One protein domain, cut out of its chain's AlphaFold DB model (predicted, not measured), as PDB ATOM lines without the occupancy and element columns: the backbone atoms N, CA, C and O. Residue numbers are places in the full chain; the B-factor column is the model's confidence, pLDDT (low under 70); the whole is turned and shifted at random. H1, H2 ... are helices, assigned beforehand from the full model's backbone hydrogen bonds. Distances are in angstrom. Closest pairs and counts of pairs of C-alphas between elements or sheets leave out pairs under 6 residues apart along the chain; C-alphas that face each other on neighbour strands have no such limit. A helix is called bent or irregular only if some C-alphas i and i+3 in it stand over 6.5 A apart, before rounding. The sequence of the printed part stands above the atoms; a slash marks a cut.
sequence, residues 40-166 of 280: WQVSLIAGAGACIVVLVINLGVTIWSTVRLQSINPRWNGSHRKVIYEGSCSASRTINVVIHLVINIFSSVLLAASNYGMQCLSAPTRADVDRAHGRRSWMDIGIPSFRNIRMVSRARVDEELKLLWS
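Overview. This is residues 40 to 166 of the 280 residues of an uncharacterized protein of Fusarium flagelliforme (UniProt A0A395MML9). Long helices H1 and H2 form a splayed hairpin, a V with a long loop across its open end; short H3 and bent H4 sit loosely at the other. The 127 printed residues have four named helices, H1 to H4, and no named strand: all helix. The whole is extended, spanning 68 by 31 by 31 A, radius of gyration of the C-alphas 22.4 A.

Arrangement. H2, residues 89 to 121, touches H1, residues 40 to 68, with residues 106 to 120 alone; the closest C-alphas, of Ala 113 and Gly 47, are 4.9 A apart. This hairpin runs opposite ways at a steep tilt of 37 degrees, only just beyond shallow. H4, residues 146 to 165, assigned as one helix by its hydrogen bonds, is bent: C-alphas 155 and 158 are 6.8 A apart. Its arms H4a, residues 146 to 155, and H4b, residues 158 to 165, stand about perpendicular, at 79 degrees. H2, with residue 121 alone, only just touches H4a, with 3 pairs of C-alphas within 8 A; the closest, of Leu 121 and Ile 149, are 6.3 A apart. H3, residues 126 to 134, is close to H4a but not clearly touching; the closest C-alphas, of Asp 128 and Val 152, are 7.1 A apart. Every O i to N i+4 pair is within hydrogen-bond range in H1, H2 and H3, but 4 of 6 in H4a and 2 of 4 in H4b.

Along the chain. H2 is 47.8 A long and ends at C-alpha 121 (10.720, 9.039, 25.006). H1, 41.6 A, begins at C-alpha 40 (1.631, 4.363, 27.662). H3 measures 12.3 A, H4a 14.7 A and H4b 11.7 A.

Size, cuts and confidence. The printed part has no cut. The links H1 to H2 and H3 to H4 are long. In this model pLDDT is under 70 at residues 40, 70 to 80, 142 and 149 to 166.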
ATOM      1  N   TRP A  40       0.600   3.348  27.437       68.44
ATOM      2  CA  TRP A  40       1.631   4.363  27.662       68.44
ATOM      3  C   TRP A  40       1.472   5.620  26.781       68.44
ATOM      4  O   TRP A  40       1.700   6.726  27.264       68.44
ATOM      5  N   GLN A  41       1.015   5.490  25.528       71.12
ATOM      6  CA  GLN A  41       0.770   6.621  24.620       71.12
ATOM      7  C   GLN A  41      -0.369   7.505  25.133       71.12
ATOM      8  O   GLN A  41      -0.268   8.728  25.103       71.12
ATOM      9  N   VAL A  42      -1.433   6.898  25.669       72.50
ATOM     10  CA  VAL A  42      -2.557   7.640  26.269       72.50
ATOM     11  C   VAL A  42      -2.077   8.482  27.453       72.50
ATOM     12  O   VAL A  42      -2.397   9.665  27.533       72.50
ATOM     13  N   SER A  43      -1.252   7.898  28.326       75.12
ATOM     14  CA  SER A  43      -0.675   8.597  29.481       75.12
ATOM     15  C   SER A  43       0.242   9.756  29.065       75.12
ATOM     16  O   SER A  43       0.195  10.832  29.661       75.12
ATOM     17  N   LEU A  44       1.029   9.589  27.996       78.69
ATOM     18  CA  LEU A  44       1.858  10.668  27.448       78.69
ATOM     19  C   LEU A  44       1.041  11.820  26.870       78.69
ATOM     20  O   LEU A  44       1.352  12.980  27.133       78.69
ATOM     21  N   ILE A  45       0.000  11.510  26.097       78.44
ATOM     22  CA  ILE A  45      -0.869  12.523  25.487       78.44
ATOM     23  C   ILE A  45      -1.630  13.281  26.578       78.44
ATOM     24  O   ILE A  45      -1.696  14.508  26.535       78.44
ATOM     25  N   ALA A  46      -2.142  12.573  27.588       79.94
ATOM     26  CA  ALA A  46      -2.786  13.190  28.743       79.94
ATOM     27  C   ALA A  46      -1.818  14.100  29.520       79.94
ATOM     28  O   ALA A  46      -2.178  15.227  29.860       79.94
ATOM     29  N   GLY A  47      -0.576  13.655  29.745       83.50
ATOM     30  CA  GLY A  47       0.464  14.458  30.394       83.50
ATOM     31  C   GLY A  47       0.834  15.715  29.599       83.50
ATOM     32  O   GLY A  47       0.893  16.805  30.164       83.50
ATOM     33  N   ALA A  48       1.017  15.592  28.281       85.12
ATOM     34  CA  ALA A  48       1.271  16.732  27.401       85.12
ATOM     35  C   ALA A  48       0.090  17.719  27.395       85.12
ATOM     36  O   ALA A  48       0.296  18.927  27.515       85.12
ATOM     37  N   GLY A  49      -1.144  17.206  27.334       86.25
ATOM     38  CA  GLY A  49      -2.363  18.006  27.451       86.25
ATOM     39  C   GLY A  49      -2.436  18.765  28.778       86.25
ATOM     40  O   GLY A  49      -2.681  19.970  28.779       86.25
ATOM     41  N   ALA A  50      -2.138  18.105  29.900       85.38
ATOM     42  CA  ALA A  50      -2.096  18.743  31.215       85.38
ATOM     43  C   ALA A  50      -1.050  19.873  31.279       85.38
ATOM     44  O   ALA A  50      -1.354  20.958  31.779       85.38
ATOM     45  N   CYS A  51       0.147  19.673  30.714       88.75
ATOM     46  CA  CYS A  51       1.171  20.720  30.618       88.75
ATOM     47  C   CYS A  51       0.703  21.926  29.788       88.75
ATOM     48  O   CYS A  51       0.945  23.069  30.179       88.75
ATOM     49  N   ILE A  52       0.012  21.689  28.666       90.50
ATOM     50  CA  ILE A  52      -0.550  22.754  27.821       90.50
ATOM     51  C   ILE A  52      -1.613  23.544  28.589       90.50
ATOM     52  O   ILE A  52      -1.592  24.772  28.566       90.50
ATOM     53  N   VAL A  53      -2.504  22.867  29.315       90.44
ATOM     54  CA  VAL A  53      -3.524  23.533  30.141       90.44
ATOM     55  C   VAL A  53      -2.870  24.415  31.208       90.44
ATOM     56  O   VAL A  53      -3.229  25.585  31.333       90.44
ATOM     57  N   VAL A  54      -1.865  23.900  31.926       93.06
ATOM     58  CA  VAL A  54      -1.112  24.684  32.921       93.06
ATOM     59  C   VAL A  54      -0.435  25.898  32.275       93.06
ATOM     60  O   VAL A  54      -0.478  26.994  32.837       93.06
ATOM     61  N   LEU A  55       0.144  25.742  31.080       93.44
ATOM     62  CA  LEU A  55       0.752  26.843  30.328       93.44
ATOM     63  C   LEU A  55      -0.278  27.916  29.956       93.44
ATOM     64  O   LEU A  55      -0.026  29.097  30.187       93.44
ATOM     65  N   VAL A  56      -1.434  27.520  29.418       95.81
ATOM     66  CA  VAL A  56      -2.508  28.445  29.026       95.81
ATOM     67  C   VAL A  56      -3.043  29.205  30.238       95.81
ATOM     68  O   VAL A  56      -3.216  30.420  30.159       95.81
ATOM     69  N   ILE A  57      -3.246  28.528  31.372       93.81
ATOM     70  CA  ILE A  57      -3.699  29.167  32.615       93.81
ATOM     71  C   ILE A  57      -2.652  30.166  33.118       93.81
ATOM     72  O   ILE A  57      -2.983  31.329  33.351       93.81
ATOM     73  N   ASN A  58      -1.387  29.752  33.242       93.44
ATOM     74  CA  ASN A  58      -0.314  30.629  33.719       93.44
ATOM     75  C   ASN A  58      -0.127  31.845  32.803       93.44
ATOM     76  O   ASN A  58       0.010  32.971  33.287       93.44
ATOM     77  N   LEU A  59      -0.166  31.638  31.485       95.00
ATOM     78  CA  LEU A  59      -0.054  32.709  30.500       95.00
ATOM     79  C   LEU A  59      -1.260  33.652  30.568       95.00
ATOM     80  O   LEU A  59      -1.081  34.867  30.638       95.00
ATOM     81  N   GLY A  60      -2.476  33.108  30.612       94.75
ATOM     82  CA  GLY A  60      -3.713  33.879  30.705       94.75
ATOM     83  C   GLY A  60      -3.771  34.738  31.966       94.75
ATOM     84  O   GLY A  60      -4.035  35.937  31.874       94.75
ATOM     85  N   VAL A  61      -3.444  34.169  33.131       91.25
ATOM     86  CA  VAL A  61      -3.375  34.906  34.407       91.25
ATOM     87  C   VAL A  61      -2.288  35.979  34.364       91.25
ATOM     88  O   VAL A  61      -2.515  37.095  34.832       91.25
ATOM     89  N   THR A  62      -1.131  35.688  33.763       90.12
ATOM     90  CA  THR A  62      -0.040  36.664  33.613       90.12
ATOM     91  C   THR A  62      -0.460  37.838  32.734       90.12
ATOM     92  O   THR A  62      -0.265  38.995  33.117       90.12
ATOM     93  N   ILE A  63      -1.087  37.570  31.585       92.06
ATOM     94  CA  ILE A  63      -1.596  38.606  30.677       92.06
ATOM     95  C   ILE A  63      -2.694  39.415  31.369       92.06
ATOM     96  O   ILE A  63      -2.624  40.644  31.401       92.06
ATOM     97  N   TRP A  64      -3.674  38.744  31.978       92.31
ATOM     98  CA  TRP A  64      -4.766  39.392  32.701       92.31
ATOM     99  C   TRP A  64      -4.243  40.302  33.815       92.31
ATOM    100  O   TRP A  64      -4.601  41.479  33.862       92.31
ATOM    101  N   SER A  65      -3.332  39.798  34.652       87.56
ATOM    102  CA  SER A  65      -2.690  40.565  35.721       87.56
ATOM    103  C   SER A  65      -1.954  41.776  35.152       87.56
ATOM    104  O   SER A  65      -2.096  42.895  35.650       87.56
ATOM    105  N   THR A  66      -1.218  41.592  34.054       84.56
ATOM    106  CA  THR A  66      -0.441  42.660  33.417       84.56
ATOM    107  C   THR A  66      -1.326  43.776  32.868       84.56
ATOM    108  O   THR A  66      -1.009  44.944  33.087       84.56
ATOM    109  N   VAL A  67      -2.449  43.431  32.238       87.81
ATOM    110  CA  VAL A  67      -3.342  44.387  31.564       87.81
ATOM    111  C   VAL A  67      -4.350  45.038  32.516       87.81
ATOM    112  O   VAL A  67      -4.688  46.205  32.338       87.81
ATOM    113  N   ARG A  68      -4.867  44.304  33.508       85.31
ATOM    114  CA  ARG A  68      -6.013  44.754  34.322       85.31
ATOM    115  C   ARG A  68      -5.631  45.357  35.666       85.31
ATOM    116  O   ARG A  68      -6.338  46.238  36.141       85.31
ATOM    117  N   LEU A  69      -4.542  44.901  36.282       82.75
ATOM    118  CA  LEU A  69      -4.147  45.386  37.605       82.75
ATOM    119  C   LEU A  69      -3.240  46.611  37.483       82.75
ATOM    120  O   LEU A  69      -2.193  46.565  36.829       82.75
ATOM    121  N   GLN A  70      -3.628  47.696  38.148       69.06
ATOM    122  CA  GLN A  70      -2.830  48.916  38.238       69.06
ATOM    123  C   GLN A  70      -1.690  48.741  39.251       69.06
ATOM    124  O   GLN A  70      -1.816  48.024  40.246       69.06
ATOM    125  N   SER A  71      -0.542  49.365  38.969       66.75
ATOM    126  CA  SER A  71       0.566  49.420  39.928       66.75
ATOM    127  C   SER A  71       0.164  50.296  41.111       66.75
ATOM    128  O   SER A  71      -0.426  51.359  40.933       66.75
ATOM    129  N   ILE A  72       0.525  49.853  42.314       64.94
ATOM    130  CA  ILE A  72       0.186  50.498  43.592       64.94
ATOM    131  C   ILE A  72       0.763  51.921  43.671       64.94
ATOM    132  O   ILE A  72       0.246  52.762  44.393       64.94
ATOM    133  N   ASN A  73       1.840  52.211  42.929       61.34
ATOM    134  CA  ASN A  73       2.518  53.504  42.978       61.34
ATOM    135  C   ASN A  73       2.968  53.955  41.580       61.34
ATOM    136  O   ASN A  73       4.097  53.658  41.189       61.34
ATOM    137  N   PRO A  74       2.169  54.754  40.848       57.59
ATOM    138  CA  PRO A  74       2.610  55.340  39.579       57.59
ATOM    139  C   PRO A  74       3.773  56.338  39.749       57.59
ATOM    140  O   PRO A  74       4.451  56.657  38.780       57.59
ATOM    141  N   ARG A  75       4.037  56.821  40.976       56.28
ATOM    142  CA  ARG A  75       5.158  57.732  41.286       56.28
ATOM    143  C   ARG A  75       6.524  57.050  41.359       56.28
ATOM    144  O   ARG A  75       7.534  57.734  41.248       56.28
ATOM    145  N   TRP A  76       6.568  55.732  41.547       56.44
ATOM    146  CA  TRP A  76       7.813  54.970  41.595       56.44
ATOM    147  C   TRP A  76       7.851  54.043  40.390       56.44
ATOM    148  O   TRP A  76       7.247  52.971  40.402       56.44
ATOM    149  N   ASN A  77       8.588  54.466  39.361       53.78
ATOM    150  CA  ASN A  77       8.715  53.827  38.043       53.78
ATOM    151  C   ASN A  77       9.397  52.431  38.065       53.78
ATOM    152  O   ASN A  77      10.002  52.012  37.086       53.78
ATOM    153  N   GLY A  78       9.343  51.718  39.195       56.12
ATOM    154  CA  GLY A  78       9.971  50.413  39.411       56.12
ATOM    155  C   GLY A  78       9.198  49.467  40.338       56.12
ATOM    156  O   GLY A  78       9.691  48.381  40.636       56.12
ATOM    157  N   SER A  79       7.996  49.821  40.819       59.56
ATOM    158  CA  SER A  79       7.216  48.884  41.640       59.56
ATOM    159  C   SER A  79       6.390  47.941  40.755       59.56
ATOM    160  O   SER A  79       5.258  48.240  40.374       59.56
ATOM    161  N   HIS A  80       6.961  46.772  40.444       66.81
ATOM    162  CA  HIS A  80       6.312  45.682  39.693       66.81
ATOM    163  C   HIS A  80       5.220  44.936  40.489       66.81
ATOM    164  O   HIS A  80       4.688  43.927  40.026       66.81
ATOM    165  N   ARG A  81       4.891  45.391  41.704       71.94
ATOM    166  CA  ARG A  81       3.892  44.752  42.566       71.94
ATOM    167  C   ARG A  81       2.491  45.218  42.171       71.94
ATOM    168  O   ARG A  81       2.204  46.412  42.181       71.94
ATOM    169  N   LYS A  82       1.627  44.259  41.842       76.31
ATOM    170  CA  LYS A  82       0.208  44.454  41.523       76.31
ATOM    171  C   LYS A  82      -0.633  43.876  42.662       76.31
ATOM    172  O   LYS A  82      -0.355  42.767  43.114       76.31
ATOM    173  N   VAL A  83      -1.634  44.618  43.138       82.56
ATOM    174  CA  VAL A  83      -2.559  44.137  44.182       82.56
ATOM    175  C   VAL A  83      -3.655  43.325  43.515       82.56
ATOM    176  O   VAL A  83      -4.389  43.850  42.689       82.56
ATOM    177  N   ILE A  84      -3.739  42.037  43.850       83.00
ATOM    178  CA  ILE A  84      -4.729  41.107  43.279       83.00
ATOM    179  C   ILE A  84      -6.078  41.232  44.004       83.00
ATOM    180  O   ILE A  84      -7.127  41.071  43.387       83.00
ATOM    181  N   TYR A  85      -6.054  41.526  45.306       86.38
ATOM    182  CA  TYR A  85      -7.243  41.712  46.133       86.38
ATOM    183  C   TYR A  85      -6.931  42.626  47.321       86.38
ATOM    184  O   TYR A  85      -5.897  42.468  47.972       86.38
ATOM    185  N   GLU A  86      -7.846  43.546  47.612       84.88
ATOM    186  CA  GLU A  86      -7.821  44.425  48.780       84.88
ATOM    187  C   GLU A  86      -9.183  44.344  49.477       84.88
ATOM    188  O   GLU A  86     -10.225  44.496  48.842       84.88
ATOM    189  N   GLY A  87      -9.188  44.029  50.772       86.69
ATOM    190  CA  GLY A  87     -10.414  43.758  51.518       86.69
ATOM    191  C   GLY A  87     -10.140  43.123  52.879       86.69
ATOM    192  O   GLY A  87      -9.097  43.353  53.490       86.69
ATOM    193  N   SER A  88     -11.078  42.313  53.379       93.75
ATOM    194  CA  SER A  88     -10.971  41.714  54.715       93.75
ATOM    195  C   SER A  88      -9.764  40.771  54.857       93.75
ATOM    196  O   SER A  88      -9.460  39.967  53.974       93.75
ATOM    197  N   CYS A  89      -9.102  40.818  56.021       92.31
ATOM    198  CA  CYS A  89      -7.929  39.988  56.331       92.31
ATOM    199  C   CYS A  89      -8.222  38.479  56.209       92.31
ATOM    200  O   CYS A  89      -7.387  37.711  55.730       92.31
ATOM    201  N   SER A  90      -9.437  38.056  56.578       93.00
ATOM    202  CA  SER A  90      -9.875  36.662  56.444       93.00
ATOM    203  C   SER A  90      -9.921  36.209  54.978       93.00
ATOM    204  O   SER A  90      -9.364  35.160  54.652       93.00
ATOM    205  N   ALA A  91     -10.487  37.020  54.077       92.94
ATOM    206  CA  ALA A  91     -10.537  36.701  52.650       92.94
ATOM    207  C   ALA A  91      -9.133  36.666  52.026       92.94
ATOM    208  O   ALA A  91      -8.795  35.701  51.339       92.94
ATOM    209  N   SER A  92      -8.281  37.651  52.330       94.38
ATOM    210  CA  SER A  92      -6.891  37.689  51.848       94.38
ATOM    211  C   SER A  92      -6.087  36.468  52.301       94.38
ATOM    212  O   SER A  92      -5.327  35.900  51.515       94.38
ATOM    213  N   ARG A  93      -6.287  36.012  53.547       94.06
ATOM    214  CA  ARG A  93      -5.655  34.792  54.067       94.06
ATOM    215  C   ARG A  93      -6.081  33.556  53.276       94.06
ATOM    216  O   ARG A  93      -5.221  32.766  52.893       94.06
ATOM    217  N   THR A  94      -7.376  33.401  53.010       94.38
ATOM    218  CA  THR A  94      -7.901  32.273  52.225       94.38
ATOM    219  C   THR A  94      -7.369  32.294  50.793       94.38
ATOM    220  O   THR A  94      -6.873  31.275  50.319       94.38
ATOM    221  N   ILE A  95      -7.392  33.455  50.129       93.19
ATOM    222  CA  ILE A  95      -6.864  33.623  48.765       93.19
ATOM    223  C   ILE A  95      -5.383  33.229  48.706       93.19
ATOM    224  O   ILE A  95      -4.990  32.463  47.830       93.19
ATOM    225  N   ASN A  96      -4.573  33.685  49.667       92.00
ATOM    226  CA  ASN A  96      -3.152  33.346  49.720       92.00
ATOM    227  C   ASN A  96      -2.923  31.829  49.834       92.00
ATOM    228  O   ASN A  96      -2.106  31.264  49.109       92.00
ATOM    229  N   VAL A  97      -3.677  31.155  50.709       95.62
ATOM    230  CA  VAL A  97      -3.588  29.695  50.882       95.62
ATOM    231  C   VAL A  97      -3.984  28.958  49.602       95.62
ATOM    232  O   VAL A  97      -3.256  28.069  49.162       95.62
ATOM    233  N   VAL A  98      -5.101  29.342  48.980       95.12
ATOM    234  CA  VAL A  98      -5.596  28.698  47.753       95.12
ATOM    235  C   VAL A  98      -4.609  28.878  46.600       95.12
ATOM    236  O   VAL A  98      -4.309  27.908  45.905       95.12
ATOM    237  N   ILE A  99      -4.048  30.077  46.420       92.50
ATOM    238  CA  ILE A  99      -3.057  30.343  45.367       92.50
ATOM    239  C   ILE A  99      -1.818  29.458  45.549       92.50
ATOM    240  O   ILE A  99      -1.396  28.798  44.599       92.50
ATOM    241  N   HIS A 100      -1.255  29.393  46.760       90.62
ATOM    242  CA  HIS A 100      -0.093  28.539  47.020       90.62
ATOM    243  C   HIS A 100      -0.393  27.054  46.795       90.62
ATOM    244  O   HIS A 100       0.450  26.335  46.256       90.62
ATOM    245  N   LEU A 101      -1.594  26.594  47.151       93.44
ATOM    246  CA  LEU A 101      -2.018  25.219  46.900       93.44
ATOM    247  C   LEU A 101      -2.070  24.906  45.397       93.44
ATOM    248  O   LEU A 101      -1.509  23.901  44.964       93.44
ATOM    249  N   VAL A 102      -2.694  25.776  44.597       89.44
ATOM    250  CA  VAL A 102      -2.805  25.598  43.139       89.44
ATOM    251  C   VAL A 102      -1.426  25.569  42.478       89.44
ATOM    252  O   VAL A 102      -1.158  24.687  41.662       89.44
ATOM    253  N   ILE A 103      -0.526  26.475  42.869       90.69
ATOM    254  CA  ILE A 103       0.850  26.513  42.348       90.69
ATOM    255  C   ILE A 103       1.585  25.200  42.638       90.69
ATOM    256  O   ILE A 103       2.267  24.662  41.760       90.69
ATOM    257  N   ASN A 104       1.431  24.658  43.847       90.75
ATOM    258  CA  ASN A 104       2.056  23.394  44.219       90.75
ATOM    259  C   ASN A 104       1.495  22.221  43.403       90.75
ATOM    260  O   ASN A 104       2.273  21.406  42.911       90.75
ATOM    261  N   ILE A 105       0.177  22.173  43.180       89.38
ATOM    262  CA  ILE A 105      -0.456  21.143  42.339       89.38
ATOM    263  C   ILE A 105       0.074  21.216  40.904       89.38
ATOM    264  O   ILE A 105       0.509  20.201  40.359       89.38
ATOM    265  N   PHE A 106       0.090  22.406  40.298       90.00
ATOM    266  CA  PHE A 106       0.621  22.586  38.944       90.00
ATOM    267  C   PHE A 106       2.087  22.167  38.847       90.00
ATOM    268  O   PHE A 106       2.466  21.475  37.904       90.00
ATOM    269  N   SER A 107       2.893  22.512  39.850       90.69
ATOM    270  CA  SER A 107       4.298  22.106  39.916       90.69
ATOM    271  C   SER A 107       4.444  20.582  39.964       90.69
ATOM    272  O   SER A 107       5.242  20.019  39.214       90.69
ATOM    273  N   SER A 108       3.641  19.895  40.781       87.69
ATOM    274  CA  SER A 108       3.645  18.430  40.857       87.69
ATOM    275  C   SER A 108       3.218  17.772  39.543       87.69
ATOM    276  O   SER A 108       3.862  16.816  39.114       87.69
ATOM    277  N   VAL A 109       2.179  18.290  38.878       85.56
ATOM    278  CA  VAL A 109       1.712  17.775  37.578       85.56
ATOM    279  C   VAL A 109       2.794  17.924  36.512       85.56
ATOM    280  O   VAL A 109       3.118  16.949  35.835       85.56
ATOM    281  N   LEU A 110       3.394  19.113  36.389       86.69
ATOM    282  CA  LEU A 110       4.465  19.372  35.422       86.69
ATOM    283  C   LEU A 110       5.678  18.471  35.669       86.69
ATOM    284  O   LEU A 110       6.250  17.929  34.720       86.69
ATOM    285  N   LEU A 111       6.050  18.279  36.938       88.06
ATOM    286  CA  LEU A 111       7.158  17.411  37.320       88.06
ATOM    287  C   LEU A 111       6.868  15.947  36.968       88.06
ATOM    288  O   LEU A 111       7.702  15.285  36.350       88.06
ATOM    289  N   ALA A 112       5.680  15.444  37.311       83.44
ATOM    290  CA  ALA A 112       5.272  14.076  37.009       83.44
ATOM    291  C   ALA A 112       5.214  13.821  35.495       83.44
ATOM    292  O   ALA A 112       5.800  12.850  35.015       83.44
ATOM    293  N   ALA A 113       4.572  14.715  34.739       83.00
ATOM    294  CA  ALA A 113       4.451  14.605  33.289       83.00
ATOM    295  C   ALA A 113       5.818  14.664  32.589       83.00
ATOM    296  O   ALA A 113       6.069  13.871  31.684       83.00
ATOM    297  N   SER A 114       6.726  15.537  33.037       84.31
ATOM    298  CA  SER A 114       8.077  15.644  32.465       84.31
ATOM    299  C   SER A 114       8.917  14.401  32.758       84.31
ATOM    300  O   SER A 114       9.567  13.866  31.859       84.31
ATOM    301  N   ASN A 115       8.859  13.895  33.994       83.12
ATOM    302  CA  ASN A 115       9.591  12.695  34.398       83.12
ATOM    303  C   ASN A 115       9.071  11.441  33.687       83.12
ATOM    304  O   ASN A 115       9.864  10.603  33.257       83.12
ATOM    305  N   TYR A 116       7.752  11.306  33.542       79.81
ATOM    306  CA  TYR A 116       7.133  10.201  32.813       79.81
ATOM    307  C   TYR A 116       7.387  10.305  31.303       79.81
ATOM    308  O   TYR A 116       7.810   9.338  30.669       79.81
ATOM    309  N   GLY A 117       7.225  11.506  30.741       76.44
ATOM    310  CA  GLY A 117       7.502  11.815  29.341       76.44
ATOM    311  C   GLY A 117       8.920  11.449  28.931       76.44
ATOM    312  O   GLY A 117       9.129  10.748  27.942       76.44
ATOM    313  N   MET A 118       9.896  11.854  29.740       78.25
ATOM    314  CA  MET A 118      11.298  11.545  29.493       78.25
ATOM    315  C   MET A 118      11.579  10.041  29.529       78.25
ATOM    316  O   MET A 118      12.348   9.564  28.698       78.25
ATOM    317  N   GLN A 119      10.948   9.286  30.434       78.25
ATOM    318  CA  GLN A 119      11.118   7.830  30.507       78.25
ATOM    319  C   GLN A 119      10.600   7.128  29.253       78.25
ATOM    320  O   GLN A 119      11.303   6.292  28.691       78.25
ATOM    321  N   CYS A 120       9.409   7.488  28.775       72.56
ATOM    322  CA  CYS A 120       8.854   6.859  27.580       72.56
ATOM    323  C   CYS A 120       9.599   7.265  26.302       72.56
ATOM    324  O   CYS A 120       9.808   6.428  25.430       72.56
ATOM    325  N   LEU A 121      10.021   8.531  26.192       72.88
ATOM    326  CA  LEU A 121      10.720   9.039  25.006       72.88
ATOM    327  C   LEU A 121      12.194   8.617  24.944       72.88
ATOM    328  O   LEU A 121      12.758   8.543  23.855       72.88
ATOM    329  N   SER A 122      12.822   8.343  26.091       73.56
ATOM    330  CA  SER A 122      14.220   7.893  26.154       73.56
ATOM    331  C   SER A 122      14.361   6.374  26.106       73.56
ATOM    332  O   SER A 122      15.484   5.890  26.139       73.56
ATOM    333  N   ALA A 123      13.270   5.603  26.074       77.62
ATOM    334  CA  ALA A 123      13.344   4.148  26.008       77.62
ATOM    335  C   ALA A 123      13.592   3.693  24.552       77.62
ATOM    336  O   ALA A 123      12.700   3.837  23.705       77.62
ATOM    337  N   PRO A 124      14.774   3.131  24.227       73.12
ATOM    338  CA  PRO A 124      15.052   2.654  22.880       73.12
ATOM    339  C   PRO A 124      14.284   1.349  22.625       73.12
ATOM    340  O   PRO A 124      14.204   0.489  23.507       73.12
ATOM    341  N   THR A 125      13.724   1.170  21.424       75.06
ATOM    342  CA  THR A 125      13.225  -0.158  21.027       75.06
ATOM    343  C   THR A 125      14.389  -1.095  20.719       75.06
ATOM    344  O   THR A 125      15.508  -0.654  20.465       75.06
ATOM    345  N   ARG A 126      14.125  -2.406  20.686       77.81
ATOM    346  CA  ARG A 126      15.114  -3.399  20.235       77.81
ATOM    347  C   ARG A 126      15.649  -3.077  18.835       77.81
ATOM    348  O   ARG A 126      16.857  -3.035  18.656       77.81
ATOM    349  N   ALA A 127      14.771  -2.693  17.907       73.31
ATOM    350  CA  ALA A 127      15.170  -2.257  16.570       73.31
ATOM    351  C   ALA A 127      16.063  -0.997  16.579       73.31
ATOM    352  O   ALA A 127      16.968  -0.871  15.753       73.31
ATOM    353  N   ASP A 128      15.839  -0.058  17.510       74.44
ATOM    354  CA  ASP A 128      16.701   1.121  17.680       74.44
ATOM    355  C   ASP A 128      18.104   0.725  18.172       74.44
ATOM    356  O   ASP A 128      19.105   1.262  17.689       74.44
ATOM    357  N   VAL A 129      18.184  -0.244  19.093       80.62
ATOM    358  CA  VAL A 129      19.449  -0.790  19.611       80.62
ATOM    359  C   VAL A 129      20.219  -1.524  18.512       80.62
ATOM    360  O   VAL A 129      21.400  -1.243  18.309       80.62
ATOM    361  N   ASP A 130      19.555  -2.388  17.745       81.56
ATOM    362  CA  ASP A 130      20.189  -3.145  16.657       81.56
ATOM    363  C   ASP A 130      20.744  -2.208  15.575       81.56
ATOM    364  O   ASP A 130      21.868  -2.376  15.092       81.56
ATOM    365  N   ARG A 131      20.004  -1.140  15.250       79.19
ATOM    366  CA  ARG A 131      20.450  -0.093  14.319       79.19
ATOM    367  C   ARG A 131      21.673   0.668  14.836       79.19
ATOM    368  O   ARG A 131      22.555   1.013  14.045       79.19
ATOM    369  N   ALA A 132      21.733   0.950  16.138       82.75
ATOM    370  CA  ALA A 132      22.888   1.595  16.758       82.75
ATOM    371  C   ALA A 132      24.120   0.675  16.730       82.75
ATOM    372  O   ALA A 132      25.197   1.113  16.309       82.75
ATOM    373  N   HIS A 133      23.949  -0.609  17.054       86.56
ATOM    374  CA  HIS A 133      25.015  -1.611  16.982       86.56
ATOM    375  C   HIS A 133      25.537  -1.808  15.554       86.56
ATOM    376  O   HIS A 133      26.752  -1.858  15.352       86.56
ATOM    377  N   GLY A 134      24.657  -1.791  14.546       84.06
ATOM    378  CA  GLY A 134      25.055  -1.806  13.133       84.06
ATOM    379  C   GLY A 134      25.936  -0.615  12.726       84.06
ATOM    380  O   GLY A 134      26.732  -0.713  11.795       84.06
ATOM    381  N   ARG A 135      25.858   0.503  13.458       83.31
ATOM    382  CA  ARG A 135      26.697   1.702  13.280       83.31
ATOM    383  C   ARG A 135      27.893   1.757  14.237       83.31
ATOM    384  O   ARG A 135      28.509   2.814  14.365       83.31
ATOM    385  N   ARG A 136      28.219   0.647  14.916       82.00
ATOM    386  CA  ARG A 136      29.253   0.566  15.971       82.00
ATOM    387  C   ARG A 136      29.048   1.601  17.087       82.00
ATOM    388  O   ARG A 136      30.009   2.129  17.643       82.00
ATOM    389  N   SER A 137      27.789   1.912  17.390       81.12
ATOM    390  CA  SER A 137      27.383   2.851  18.434       81.12
ATOM    391  C   SER A 137      26.537   2.143  19.490       81.12
ATOM    392  O   SER A 137      25.974   1.083  19.234       81.12
ATOM    393  N   TRP A 138      26.448   2.729  20.679       81.69
ATOM    394  CA  TRP A 138      25.716   2.191  21.826       81.69
ATOM    395  C   TRP A 138      24.627   3.163  22.284       81.69
ATOM    396  O   TRP A 138      24.739   4.377  22.095       81.69
ATOM    397  N   MET A 139      23.581   2.609  22.894       79.62
ATOM    398  CA  MET A 139      22.427   3.339  23.423       79.62
ATOM    399  C   MET A 139      22.335   3.151  24.938       79.62
ATOM    400  O   MET A 139      22.558   2.052  25.441       79.62
ATOM    401  N   ASP A 140      21.983   4.215  25.660       77.88
ATOM    402  CA  ASP A 140      21.826   4.174  27.117       77.88
ATOM    403  C   ASP A 140      20.460   3.571  27.483       77.88
ATOM    404  O   ASP A 140      19.413   4.073  27.062       77.88
ATOM    405  N   ILE A 141      20.469   2.495  28.275       78.44
ATOM    406  CA  ILE A 141      19.268   1.763  28.700       78.44
ATOM    407  C   ILE A 141      19.011   2.038  30.182       78.44
ATOM    408  O   ILE A 141      19.912   1.924  31.008       78.44
ATOM    409  N   GLY A 142      17.765   2.370  30.528       68.94
ATOM    410  CA  GLY A 142      17.340   2.534  31.923       68.94
ATOM    411  C   GLY A 142      17.767   3.848  32.585       68.94
ATOM    412  O   GLY A 142      17.558   4.014  33.782       68.94
ATOM    413  N   ILE A 143      18.331   4.789  31.823       74.00
ATOM    414  CA  ILE A 143      18.734   6.118  32.296       74.00
ATOM    415  C   ILE A 143      18.143   7.164  31.338       74.00
ATOM    416  O   ILE A 143      18.187   6.951  30.122       74.00
ATOM    417  N   PRO A 144      17.596   8.293  31.829       70.12
ATOM    418  CA  PRO A 144      17.196   9.394  30.959       70.12
ATOM    419  C   PRO A 144      18.415   9.932  30.194       70.12
ATOM    420  O   PRO A 144      19.300  10.558  30.774       70.12
ATOM    421  N   SER A 145      18.470   9.676  28.883       72.00
ATOM    422  CA  SER A 145      19.586  10.073  28.020       72.00
ATOM    423  C   SER A 145      19.101  10.956  26.879       72.00
ATOM    424  O   SER A 145      18.429  10.513  25.946       72.00
ATOM    425  N   PHE A 146      19.518  12.223  26.901       72.06
ATOM    426  CA  PHE A 146      19.270  13.163  25.804       72.06
ATOM    427  C   PHE A 146      19.878  12.692  24.473       72.06
ATOM    428  O   PHE A 146      19.391  13.059  23.401       72.06
ATOM    429  N   ARG A 147      20.934  11.868  24.530       71.38
ATOM    430  CA  ARG A 147      21.560  11.260  23.349       71.38
ATOM    431  C   ARG A 147      20.623  10.238  22.708       71.38
ATOM    432  O   ARG A 147      20.494  10.226  21.485       71.38
ATOM    433  N   ASN A 148      19.919   9.474  23.542       75.31
ATOM    434  CA  ASN A 148      18.904   8.522  23.118       75.31
ATOM    435  C   ASN A 148      17.689   9.243  22.507       75.31
ATOM    436  O   ASN A 148      17.289   8.927  21.389       75.31
ATOM    437  N   ILE A 149      17.214  10.327  23.139       69.50
ATOM    438  CA  ILE A 149      16.122  11.158  22.593       69.50
ATOM    439  C   ILE A 149      16.455  11.663  21.183       69.50
ATOM    440  O   ILE A 149      15.622  11.551  20.295       69.50
ATOM    441  N   ARG A 150      17.665  12.189  20.933       67.06
ATOM    442  CA  ARG A 150      18.054  12.710  19.602       67.06
ATOM    443  C   ARG A 150      18.158  11.633  18.518       67.06
ATOM    444  O   ARG A 150      18.020  11.955  17.337       67.06
ATOM    445  N   MET A 151      18.455  10.392  18.898       63.12
ATOM    446  CA  MET A 151      18.594   9.279  17.959       63.12
ATOM    447  C   MET A 151      17.244   8.602  17.684       63.12
ATOM    448  O   MET A 151      16.958   8.290  16.531       63.12
ATOM    449  N   VAL A 152      16.394   8.462  18.708       63.84
ATOM    450  CA  VAL A 152      15.033   7.911  18.601       63.84
ATOM    451  C   VAL A 152      14.065   8.914  17.962       63.84
ATOM    452  O   VAL A 152      13.240   8.526  17.136       63.84
ATOM    453  N   SER A 153      14.177  10.216  18.267       58.34
ATOM    454  CA  SER A 153      13.252  11.240  17.752       58.34
ATOM    455  C   SER A 153      13.298  11.381  16.234       58.34
ATOM    456  O   SER A 153      12.259  11.530  15.610       58.34
ATOM    457  N   ARG A 154      14.467  11.251  15.604       51.62
ATOM    458  CA  ARG A 154      14.578  11.306  14.136       51.62
ATOM    459  C   ARG A 154      13.969  10.098  13.423       51.62
ATOM    460  O   ARG A 154      13.695  10.191  12.238       51.62
ATOM    461  N   ALA A 155      13.788   8.977  14.119       52.53
ATOM    462  CA  ALA A 155      13.161   7.780  13.561       52.53
ATOM    463  C   ALA A 155      11.657   7.709  13.870       52.53
ATOM    464  O   ALA A 155      10.918   7.110  13.099       52.53
ATOM    465  N   ARG A 156      11.201   8.324  14.972       55.19
ATOM    466  CA  ARG A 156       9.797   8.282  15.413       55.19
ATOM    467  C   ARG A 156       8.976   9.525  15.103       55.19
ATOM    468  O   ARG A 156       7.780   9.384  14.907       55.19
ATOM    469  N   VAL A 157       9.553  10.729  15.064       49.88
ATOM    470  CA  VAL A 157       8.761  11.968  14.910       49.88
ATOM    471  C   VAL A 157       8.041  12.019  13.559       49.88
ATOM    472  O   VAL A 157       6.929  12.524  13.504       49.88
ATOM    473  N   ASP A 158       8.588  11.428  12.498       50.78
ATOM    474  CA  ASP A 158       7.974  11.520  11.167       50.78
ATOM    475  C   ASP A 158       6.815  10.524  10.949       50.78
ATOM    476  O   ASP A 158       5.878  10.829  10.207       50.78
ATOM    477  N   GLU A 159       6.834   9.364  11.619       50.47
ATOM    478  CA  GLU A 159       5.732   8.385  11.594       50.47
ATOM    479  C   GLU A 159       4.727   8.597  12.733       50.47
ATOM    480  O   GLU A 159       3.520   8.642  12.498       50.47
ATOM    481  N   GLU A 160       5.190   8.802  13.965       46.91
ATOM    482  CA  GLU A 160       4.314   8.929  15.133       46.91
ATOM    483  C   GLU A 160       3.564  10.266  15.137       46.91
ATOM    484  O   GLU A 160       2.403  10.301  15.529       46.91
ATOM    485  N   LEU A 161       4.146  11.375  14.652       47.41
ATOM    486  CA  LEU A 161       3.420  12.655  14.563       47.41
ATOM    487  C   LEU A 161       2.291  12.600  13.522       47.41
ATOM    488  O   LEU A 161       1.249  13.228  13.720       47.41
ATOM    489  N   LYS A 162       2.464  11.806  12.455       48.69
ATOM    490  CA  LYS A 162       1.401  11.502  11.485       48.69
ATOM    491  C   LYS A 162       0.329  10.600  12.094       48.69
ATOM    492  O   LYS A 162      -0.849  10.859  11.880       48.69
ATOM    493  N   LEU A 163       0.706   9.607  12.898       48.62
ATOM    494  CA  LEU A 163      -0.232   8.714  13.595       48.62
ATOM    495  C   LEU A 163      -0.956   9.378  14.782       48.62
ATOM    496  O   LEU A 163      -2.049   8.957  15.150       48.62
ATOM    497  N   LEU A 164      -0.387  10.432  15.373       47.16
ATOM    498  CA  LEU A 164      -1.008  11.180  16.473       47.16
ATOM    499  C   LEU A 164      -2.168  12.078  16.007       47.16
ATOM    500  O   LEU A 164      -3.067  12.346  16.808       47.16
ATOM    501  N   TRP A 165      -2.165  12.507  14.737       41.47
ATOM    502  CA  TRP A 165      -3.209  13.350  14.131       41.47
ATOM    503  C   TRP A 165      -4.043  12.651  13.051       41.47
ATOM    504  O   TRP A 165      -5.142  13.111  12.743       41.47
ATOM    505  N   SER A 166      -3.569  11.536  12.494       38.41
ATOM    506  CA  SER A 166      -4.364  10.693  11.605       38.41
ATOM    507  C   SER A 166      -5.185   9.716  12.436       38.41
ATOM    508  O   SER A 166      -4.650   8.889  13.172       38.41
TER     509      SER A 166